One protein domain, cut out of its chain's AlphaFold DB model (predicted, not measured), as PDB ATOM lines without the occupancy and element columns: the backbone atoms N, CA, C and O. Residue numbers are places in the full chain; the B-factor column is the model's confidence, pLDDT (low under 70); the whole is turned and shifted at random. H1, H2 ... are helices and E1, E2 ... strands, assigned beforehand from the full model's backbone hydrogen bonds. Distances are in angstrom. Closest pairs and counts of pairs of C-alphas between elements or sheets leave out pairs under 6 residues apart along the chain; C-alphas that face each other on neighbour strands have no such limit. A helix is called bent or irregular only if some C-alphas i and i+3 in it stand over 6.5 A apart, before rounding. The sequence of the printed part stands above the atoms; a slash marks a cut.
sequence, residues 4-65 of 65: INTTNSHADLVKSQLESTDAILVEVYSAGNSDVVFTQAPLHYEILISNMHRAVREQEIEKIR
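What this domain is: This is residues 4 to 65 of the 65 residues of the protein "DUF1827 family protein" of Streptococcus sp. (UniProt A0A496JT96). An antiparallel sheet of three strands has a helix over each face: H1 packs slantwise on edge strand E1, and short H2 lies loosely over the opposite face. The 62 printed residues run H1, E1, E2, E3, H2, of mixed class; E1 - E2 - E3 is a meander, each strand the antiparallel neighbour of the one before. The whole is compact, radius of gyration of the C-alphas 11.9 A, spans 31 by 25 by 17 A.

Where its parts are: E1 is residues 25 to 31, 19.0 A; E2 34 to 40, 19.8 A; E3 45 to 50, 16.6 A. H1, residues 7 to 20, 17.2 A, begins at C-alpha 7 (78.080, -31.025, -92.727) and is irregular: C-alphas 9 and 12 are 8.6 A apart. H2, residues 58 to 64, 10.0 A, ends at C-alpha 64 (93.308, -30.562, -87.439).

How they stand to each other: Hairpin E1 and E2 has N 29 and O 36 within hydrogen-bond range, 2.8 A; hairpin E2 and E3 has N 37 and O 48, 2.9 A. H1 is on the sheet, height 7.7 A; its closest C-alphas to E1 are Thr 7 and Val 28, 4.5 A. H2, on the opposite face, has height 8.9 A; its closest C-alphas to E3 are Ile 61 and Ile 49, 7.7 A. Every O i to N i+4 pair is within range in H2, 7 of 10 in H1.

The domain as a whole: The farthest C-alphas, Pro 42 and His 53, are 33.0 A apart. The printed part has no cut and no long link; no printed residue is under 70 in pLDDT.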
ATOM      1  N   ILE A   4      87.564 -29.910 -95.606       96.25
ATOM      2  CA  ILE A   4      86.399 -29.622 -96.443       96.25
ATOM      3  C   ILE A   4      85.162 -29.786 -95.572       96.25
ATOM      4  O   ILE A   4      84.959 -30.858 -95.013       96.25
ATOM      5  N   ASN A   5      84.341 -28.741 -95.453       96.38
ATOM      6  CA  ASN A   5      83.071 -28.843 -94.739       96.38
ATOM      7  C   ASN A   5      82.110 -29.730 -95.546       96.38
ATOM      8  O   ASN A   5      81.826 -29.468 -96.716       96.38
ATOM      9  N   THR A   6      81.645 -30.793 -94.902       96.94
ATOM     10  CA  THR A   6      80.725 -31.797 -95.444       96.94
ATOM     11  C   THR A   6      79.509 -31.990 -94.534       96.94
ATOM     12  O   THR A   6      78.835 -33.016 -94.615       96.94
ATOM     13  N   THR A   7      79.197 -30.999 -93.687       96.94
ATOM     14  CA  THR A   7      78.080 -31.025 -92.727       96.94
ATOM     15  C   THR A   7      76.753 -31.335 -93.419       96.94
ATOM     16  O   THR A   7      75.991 -32.177 -92.953       96.94
ATOM     17  N   ASN A   8      76.512 -30.739 -94.591       95.44
ATOM     18  CA  ASN A   8      75.284 -30.958 -95.362       95.44
ATOM     19  C   ASN A   8      75.093 -32.417 -95.810       95.44
ATOM     20  O   ASN A   8      73.960 -32.858 -95.975       95.44
ATOM     21  N   SER A   9      76.180 -33.173 -95.986       96.19
ATOM     22  CA  SER A   9      76.130 -34.595 -96.353       96.19
ATOM     23  C   SER A   9      75.899 -35.520 -95.151       96.19
ATOM     24  O   SER A   9      75.717 -36.717 -95.340       96.19
ATOM     25  N   HIS A  10      75.894 -34.980 -93.928       96.44
ATOM     26  CA  HIS A  10      75.762 -35.715 -92.666       96.44
ATOM     27  C   HIS A  10      74.552 -35.226 -91.851       96.44
ATOM     28  O   HIS A  10      74.602 -35.180 -90.622       96.44
ATOM     29  N   ALA A  11      73.463 -34.849 -92.529       96.44
ATOM     30  CA  ALA A  11      72.292 -34.231 -91.907       96.44
ATOM     31  C   ALA A  11      71.701 -35.063 -90.754       96.44
ATOM     32  O   ALA A  11      71.379 -34.505 -89.706       96.44
ATOM     33  N   ASP A  12      71.616 -36.388 -90.910       97.69
ATOM     34  CA  ASP A  12      71.077 -37.279 -89.875       97.69
ATOM     35  C   ASP A  12      71.962 -37.313 -88.621       97.69
ATOM     36  O   ASP A  12      71.453 -37.249 -87.501       97.69
ATOM     37  N   LEU A  13      73.289 -37.348 -88.798       96.56
ATOM     38  CA  LEU A  13      74.248 -37.289 -87.691       96.56
ATOM     39  C   LEU A  13      74.144 -35.947 -86.962       96.56
ATOM     40  O   LEU A  13      74.013 -35.924 -85.743       96.56
ATOM     41  N   VAL A  14      74.169 -34.842 -87.711       97.56
ATOM     42  CA  VAL A  14      74.075 -33.478 -87.167       97.56
ATOM     43  C   VAL A  14      72.795 -33.324 -86.354       97.56
ATOM     44  O   VAL A  14      72.843 -32.902 -85.201       97.56
ATOM     45  N   LYS A  15      71.658 -33.729 -86.925       97.69
ATOM     46  CA  LYS A  15      70.363 -33.677 -86.248       97.69
ATOM     47  C   LYS A  15      70.362 -34.524 -84.977       97.69
ATOM     48  O   LYS A  15      69.985 -34.027 -83.924       97.69
ATOM     49  N   SER A  16      70.826 -35.771 -85.056       97.94
ATOM     50  CA  SER A  16      70.865 -36.667 -83.899       97.94
ATOM     51  C   SER A  16      71.731 -36.117 -82.764       97.94
ATOM     52  O   SER A  16      71.336 -36.240 -81.607       97.94
ATOM     53  N   GLN A  17      72.880 -35.509 -83.074       97.56
ATOM     54  CA  GLN A  17      73.762 -34.916 -82.067       97.56
ATOM     55  C   GLN A  17      73.119 -33.688 -81.415       97.56
ATOM     56  O   GLN A  17      73.085 -33.610 -80.192       97.56
ATOM     57  N   LEU A  18      72.532 -32.785 -82.204       97.56
ATOM     58  CA  LEU A  18      71.825 -31.612 -81.676       97.56
ATOM     59  C   LEU A  18      70.600 -31.988 -80.821       97.56
ATOM     60  O   LEU A  18      70.263 -31.271 -79.886       97.56
ATOM     61  N   GLU A  19      69.921 -33.096 -81.134       98.06
ATOM     62  CA  GLU A  19      68.738 -33.548 -80.386       98.06
ATOM     63  C   GLU A  19      69.084 -34.345 -79.119       98.06
ATOM     64  O   GLU A  19      68.303 -34.345 -78.168       98.06
ATOM     65  N   SER A  20      70.220 -35.050 -79.106       97.38
ATOM     66  CA  SER A  20      70.543 -36.039 -78.061       97.38
ATOM     67  C   SER A  20      71.698 -35.638 -77.140       97.38
ATOM     68  O   SER A  20      71.965 -36.348 -76.172       97.38
ATOM     69  N   THR A  21      72.396 -34.541 -77.433       96.94
ATOM     70  CA  THR A  21      73.535 -34.038 -76.644       96.94
ATOM     71  C   THR A  21      73.323 -32.572 -76.261       96.94
ATOM     72  O   THR A  21      72.336 -31.958 -76.660       96.94
ATOM     73  N   ASP A  22      74.232 -31.992 -75.477       97.69
ATOM     74  CA  ASP A  22      74.226 -30.564 -75.133       97.69
ATOM     75  C   ASP A  22      74.903 -29.676 -76.197       97.69
ATOM     76  O   ASP A  22      75.109 -28.477 -75.973       97.69
ATOM     77  N   ALA A  23      75.228 -30.239 -77.364       97.75
ATOM     78  CA  ALA A  23      75.799 -29.498 -78.476       97.75
ATOM     79  C   ALA A  23      74.811 -28.452 -79.025       97.75
ATOM     80  O   ALA A  23      73.661 -28.744 -79.344       97.75
ATOM     81  N   ILE A  24      75.297 -27.224 -79.200       97.56
ATOM     82  CA  ILE A  24      74.586 -26.110 -79.848       97.56
ATOM     83  C   ILE A  24      74.985 -25.940 -81.318       97.56
ATOM     84  O   ILE A  24      74.258 -25.320 -82.093       97.56
ATOM     85  N   LEU A  25      76.140 -26.486 -81.706       97.62
ATOM     86  CA  LEU A  25      76.646 -26.512 -83.074       97.62
ATOM     87  C   LEU A  25      77.342 -27.850 -83.315       97.62
ATOM     88  O   LEU A  25      78.125 -28.306 -82.481       97.62
ATOM     89  N   VAL A  26      77.064 -28.447 -84.471       98.06
ATOM     90  CA  VAL A  26      77.697 -29.679 -84.940       98.06
ATOM     91  C   VAL A  26      78.101 -29.476 -86.393       98.06
ATOM     92  O   VAL A  26      77.256 -29.208 -87.250       98.06
ATOM     93  N   GLU A  27      79.391 -29.613 -86.675       98.06
ATOM     94  CA  GLU A  27      79.953 -29.518 -88.018       98.06
ATOM     95  C   GLU A  27      80.771 -30.765 -88.340       98.06
ATOM     96  O   GLU A  27      81.443 -31.336 -87.484       98.06
ATOM     97  N   VAL A  28      80.719 -31.193 -89.600       97.69
ATOM     98  CA  VAL A  28      81.438 -32.377 -90.068       97.69
ATOM     99  C   VAL A  28      82.373 -31.976 -91.193       97.69
ATOM    100  O   VAL A  28      81.949 -31.426 -92.213       97.69
ATOM    101  N   TYR A  29      83.652 -32.289 -91.036       97.00
ATOM    102  CA  TYR A  29      84.689 -32.012 -92.013       97.00
ATOM    103  C   TYR A  29      85.337 -33.296 -92.499       97.00
ATOM    104  O   TYR A  29      85.629 -34.205 -91.727       97.00
ATOM    105  N   SER A  30      85.655 -33.319 -93.786       95.12
ATOM    106  CA  SER A  30      86.533 -34.325 -94.358       95.12
ATOM    107  C   SER A  30      87.969 -33.805 -94.364       95.12
ATOM    108  O   SER A  30      88.278 -32.740 -94.915       95.12
ATOM    109  N   ALA A  31      88.854 -34.580 -93.750       93.62
ATOM    110  CA  ALA A  31      90.295 -34.413 -93.742       93.62
ATOM    111  C   ALA A  31      90.910 -35.546 -94.581       93.62
ATOM    112  O   ALA A  31      91.489 -36.508 -94.069       93.62
ATOM    113  N   GLY A  32      90.760 -35.456 -95.906       90.69
ATOM    114  CA  GLY A  32      91.204 -36.513 -96.816       90.69
ATOM    115  C   GLY A  32      90.369 -37.784 -96.646       90.69
ATOM    116  O   GLY A  32      89.229 -37.815 -97.084       90.69
ATOM    117  N   ASN A  33      90.943 -38.816 -96.020       90.75
ATOM    118  CA  ASN A  33      90.255 -40.087 -95.738       90.75
ATOM    119  C   ASN A  33      89.826 -40.213 -94.266       90.75
ATOM    120  O   ASN A  33      89.399 -41.288 -93.851       90.75
ATOM    121  N   SER A  34      90.065 -39.175 -93.465       94.25
ATOM    122  CA  SER A  34      89.663 -39.108 -92.064       94.25
ATOM    123  C   SER A  34      88.475 -38.163 -91.943       94.25
ATOM    124  O   SER A  34      88.460 -37.107 -92.581       94.25
ATOM    125  N   ASP A  35      87.524 -38.524 -91.099       94.81
ATOM    126  CA  ASP A  35      86.355 -37.713 -90.794       94.81
ATOM    127  C   ASP A  35      86.572 -37.002 -89.464       94.81
ATOM    128  O   ASP A  35      87.101 -37.578 -88.506       94.81
ATOM    129  N   VAL A  36      86.188 -35.733 -89.421       96.69
ATOM    130  CA  VAL A  36      86.322 -34.866 -88.255       96.69
ATOM    131  C   VAL A  36      84.944 -34.341 -87.900       96.69
ATOM    132  O   VAL A  36      84.326 -33.637 -88.695       96.69
ATOM    133  N   VAL A  37      84.474 -34.656 -86.701       97.50
ATOM    134  CA  VAL A  37      83.260 -34.070 -86.137       97.50
ATOM    135  C   VAL A  37      83.684 -33.024 -85.124       97.50
ATOM    136  O   VAL A  37      84.417 -33.325 -84.183       97.50
ATOM    137  N   PHE A  38      83.244 -31.795 -85.344       97.94
ATOM    138  CA  PHE A  38      83.416 -30.689 -84.421       97.94
ATOM    139  C   PHE A  38      82.082 -30.406 -83.744       97.94
ATOM    140  O   PHE A  38      81.063 -30.235 -84.419       97.94
ATOM    141  N   THR A  39      82.094 -30.348 -82.419       98.12
ATOM    142  CA  THR A  39      80.927 -29.964 -81.629       98.12
ATOM    143  C   THR A  39      81.284 -28.818 -80.696       98.12
ATOM    144  O   THR A  39      82.388 -28.725 -80.152       98.12
ATOM    145  N   GLN A  40      80.327 -27.920 -80.514       98.12
ATOM    146  CA  GLN A  40      80.395 -26.871 -79.511       98.12
ATOM    147  C   GLN A  40      79.201 -27.018 -78.583       98.12
ATOM    148  O   GLN A  40      78.063 -27.082 -79.044       98.12
ATOM    149  N   ALA A  41      79.473 -26.994 -77.285       97.69
ATOM    150  CA  ALA A  41      78.497 -26.935 -76.211       97.69
ATOM    151  C   ALA A  41      78.736 -25.659 -75.372       97.69
ATOM    152  O   ALA A  41      79.756 -24.983 -75.542       97.69
ATOM    153  N   PRO A  42      77.837 -25.284 -74.445       97.44
ATOM    154  CA  PRO A  42      77.981 -24.049 -73.668       97.44
ATOM    155  C   PRO A  42      79.272 -23.948 -72.840       97.44
ATOM    156  O   PRO A  42      79.741 -22.843 -72.572       97.44
ATOM    157  N   LEU A  43      79.835 -25.084 -72.413       97.38
ATOM    158  CA  LEU A  43      80.983 -25.138 -71.498       97.38
ATOM    159  C   LEU A  43      82.250 -25.734 -72.118       97.38
ATOM    160  O   LEU A  43      83.314 -25.657 -71.504       97.38
ATOM    161  N   HIS A  44      82.152 -26.356 -73.290       97.44
ATOM    162  CA  HIS A  44      83.252 -27.109 -73.875       97.44
ATOM    163  C   HIS A  44      83.134 -27.211 -75.400       97.44
ATOM    164  O   HIS A  44      82.084 -26.959 -75.990       97.44
ATOM    165  N   TYR A  45      84.251 -27.580 -76.017       97.19
ATOM    166  CA  TYR A  45      84.356 -27.902 -77.434       97.19
ATOM    167  C   TYR A  45      84.919 -29.306 -77.553       97.19
ATOM    168  O   TYR A  45      85.832 -29.661 -76.799       97.19
ATOM    169  N   GLU A  46      84.431 -30.068 -78.523       97.12
ATOM    170  CA  GLU A  46      84.965 -31.390 -78.812       97.12
ATOM    171  C   GLU A  46      85.351 -31.507 -80.280       97.12
ATOM    172  O   GLU A  46      84.743 -30.923 -81.182       97.12
ATOM    173  N   ILE A  47      86.408 -32.280 -80.507       96.44
ATOM    174  CA  ILE A  47      86.861 -32.673 -81.831       96.44
ATOM    175  C   ILE A  47      87.020 -34.186 -81.799       96.44
ATOM    176  O   ILE A  47      87.840 -34.720 -81.051       96.44
ATOM    177  N   LEU A  48      86.254 -34.869 -82.640       95.81
ATOM    178  CA  LEU A  48      86.340 -36.306 -82.827       95.81
ATOM    179  C   LEU A  48      86.930 -36.575 -84.208       95.81
ATOM    180  O   LEU A  48      86.333 -36.234 -85.223       95.81
ATOM    181  N   ILE A  49      88.119 -37.175 -84.241       95.38
ATOM    182  CA  ILE A  49      88.814 -37.540 -85.478       95.38
ATOM    183  C   ILE A  49      88.760 -39.054 -85.613       95.38
ATOM    184  O   ILE A  49      89.230 -39.778 -84.736       95.38
ATOM    185  N   SER A  50      88.217 -39.535 -86.725       94.50
ATOM    186  CA  SER A  50      88.113 -40.962 -87.003       94.50
ATOM    187  C   SER A  50      88.581 -41.289 -88.414       94.50
ATOM    188  O   SER A  50      88.596 -40.446 -89.309       94.50
ATOM    189  N   ASN A  51      89.020 -42.526 -88.616       94.00
ATOM    190  CA  ASN A  51      89.364 -43.042 -89.930       94.00
ATOM    191  C   ASN A  51      88.996 -44.525 -89.979       94.00
ATOM    192  O   ASN A  51      89.455 -45.309 -89.150       94.00
ATOM    193  N   MET A  52      88.168 -44.913 -90.948       92.81
ATOM    194  CA  MET A  52      87.652 -46.283 -91.042       92.81
ATOM    195  C   MET A  52      88.681 -47.304 -91.549       92.81
ATOM    196  O   MET A  52      88.475 -48.506 -91.403       92.81
ATOM    197  N   HIS A  53      89.778 -46.858 -92.166       92.12
ATOM    198  CA  HIS A  53      90.723 -47.742 -92.856       92.12
ATOM    199  C   HIS A  53      92.046 -47.935 -92.117       92.12
ATOM    200  O   HIS A  53      92.743 -48.920 -92.354       92.12
ATOM    201  N   ARG A  54      92.440 -46.985 -91.267       93.12
ATOM    202  CA  ARG A  54      93.726 -47.014 -90.563       93.12
ATOM    203  C   ARG A  54      93.700 -46.169 -89.301       93.12
ATOM    204  O   ARG A  54      92.836 -45.318 -89.137       93.12
ATOM    205  N   ALA A  55      94.732 -46.314 -88.474       93.88
ATOM    206  CA  ALA A  55      94.992 -45.365 -87.402       93.88
ATOM    207  C   ALA A  55      95.224 -43.944 -87.955       93.88
ATOM    208  O   ALA A  55      95.895 -43.746 -88.983       93.88
ATOM    209  N   VAL A  56      94.669 -42.959 -87.248       91.81
ATOM    210  CA  VAL A  56      94.912 -41.533 -87.492       91.81
ATOM    211  C   VAL A  56      96.363 -41.227 -87.122       91.81
ATOM    212  O   VAL A  56      96.843 -41.646 -86.071       91.81
ATOM    213  N   ARG A  57      97.094 -40.542 -88.007       91.62
ATOM    214  CA  ARG A  57      98.507 -40.202 -87.777       91.62
ATOM    215  C   ARG A  57      98.621 -38.949 -86.913       91.62
ATOM    216  O   ARG A  57      97.813 -38.038 -87.049       91.62
ATOM    217  N   GLU A  58      99.691 -38.841 -86.130       91.38
ATOM    218  CA  GLU A  58      99.967 -37.649 -85.307       91.38
ATOM    219  C   GLU A  58     100.008 -36.357 -86.133       91.38
ATOM    220  O   GLU A  58      99.378 -35.374 -85.769       91.38
ATOM    221  N   GLN A  59     100.630 -36.391 -87.315       90.38
ATOM    222  CA  GLN A  59     100.667 -35.249 -88.240       90.38
ATOM    223  C   GLN A  59      99.274 -34.790 -88.705       90.38
ATOM    224  O   GLN A  59      99.095 -33.635 -89.088       90.38
ATOM    225  N   GLU A  60      98.290 -35.696 -88.744       86.94
ATOM    226  CA  GLU A  60      96.905 -35.339 -89.069       86.94
ATOM    227  C   GLU A  60      96.248 -34.658 -87.874       86.94
ATOM    228  O   GLU A  60      95.619 -33.619 -88.052       86.94
ATOM    229  N   ILE A  61      96.460 -35.192 -86.670       91.25
ATOM    230  CA  ILE A  61      95.951 -34.623 -85.417       91.25
ATOM    231  C   ILE A  61      96.491 -33.202 -85.217       91.25
ATOM    232  O   ILE A  61      95.707 -32.284 -85.002       91.25
ATOM    233  N   GLU A  62      97.802 -32.996 -85.361       92.19
ATOM    234  CA  GLU A  62      98.439 -31.677 -85.212       92.19
ATOM    235  C   GLU A  62      97.928 -30.641 -86.212       92.19
ATOM    236  O   GLU A  62      97.950 -29.449 -85.933       92.19
ATOM    237  N   LYS A  63      97.492 -31.084 -87.391       90.12
ATOM    238  CA  LYS A  63      97.005 -30.193 -88.443       90.12
ATOM    239  C   LYS A  63      95.520 -29.852 -88.309       90.12
ATOM    240  O   LYS A  63      95.082 -28.863 -88.890       90.12
ATOM    241  N   ILE A  64      94.750 -30.723 -87.656       88.88
ATOM    242  CA  ILE A  64      93.308 -30.562 -87.439       88.88
ATOM    243  C   ILE A  64      93.031 -29.768 -86.155       88.88
ATOM    244  O   ILE A  64      92.027 -29.063 -86.099       88.88
ATOM    245  N   ARG A  65      93.905 -29.895 -85.152       86.69
ATOM    246  CA  ARG A  65      93.858 -29.143 -83.894       86.69
ATOM    247  C   ARG A  65      94.128 -27.653 -84.098       86.69
ATOM    248  O   ARG A  65      93.508 -26.869 -83.349       86.69
TER     249      ARG A  65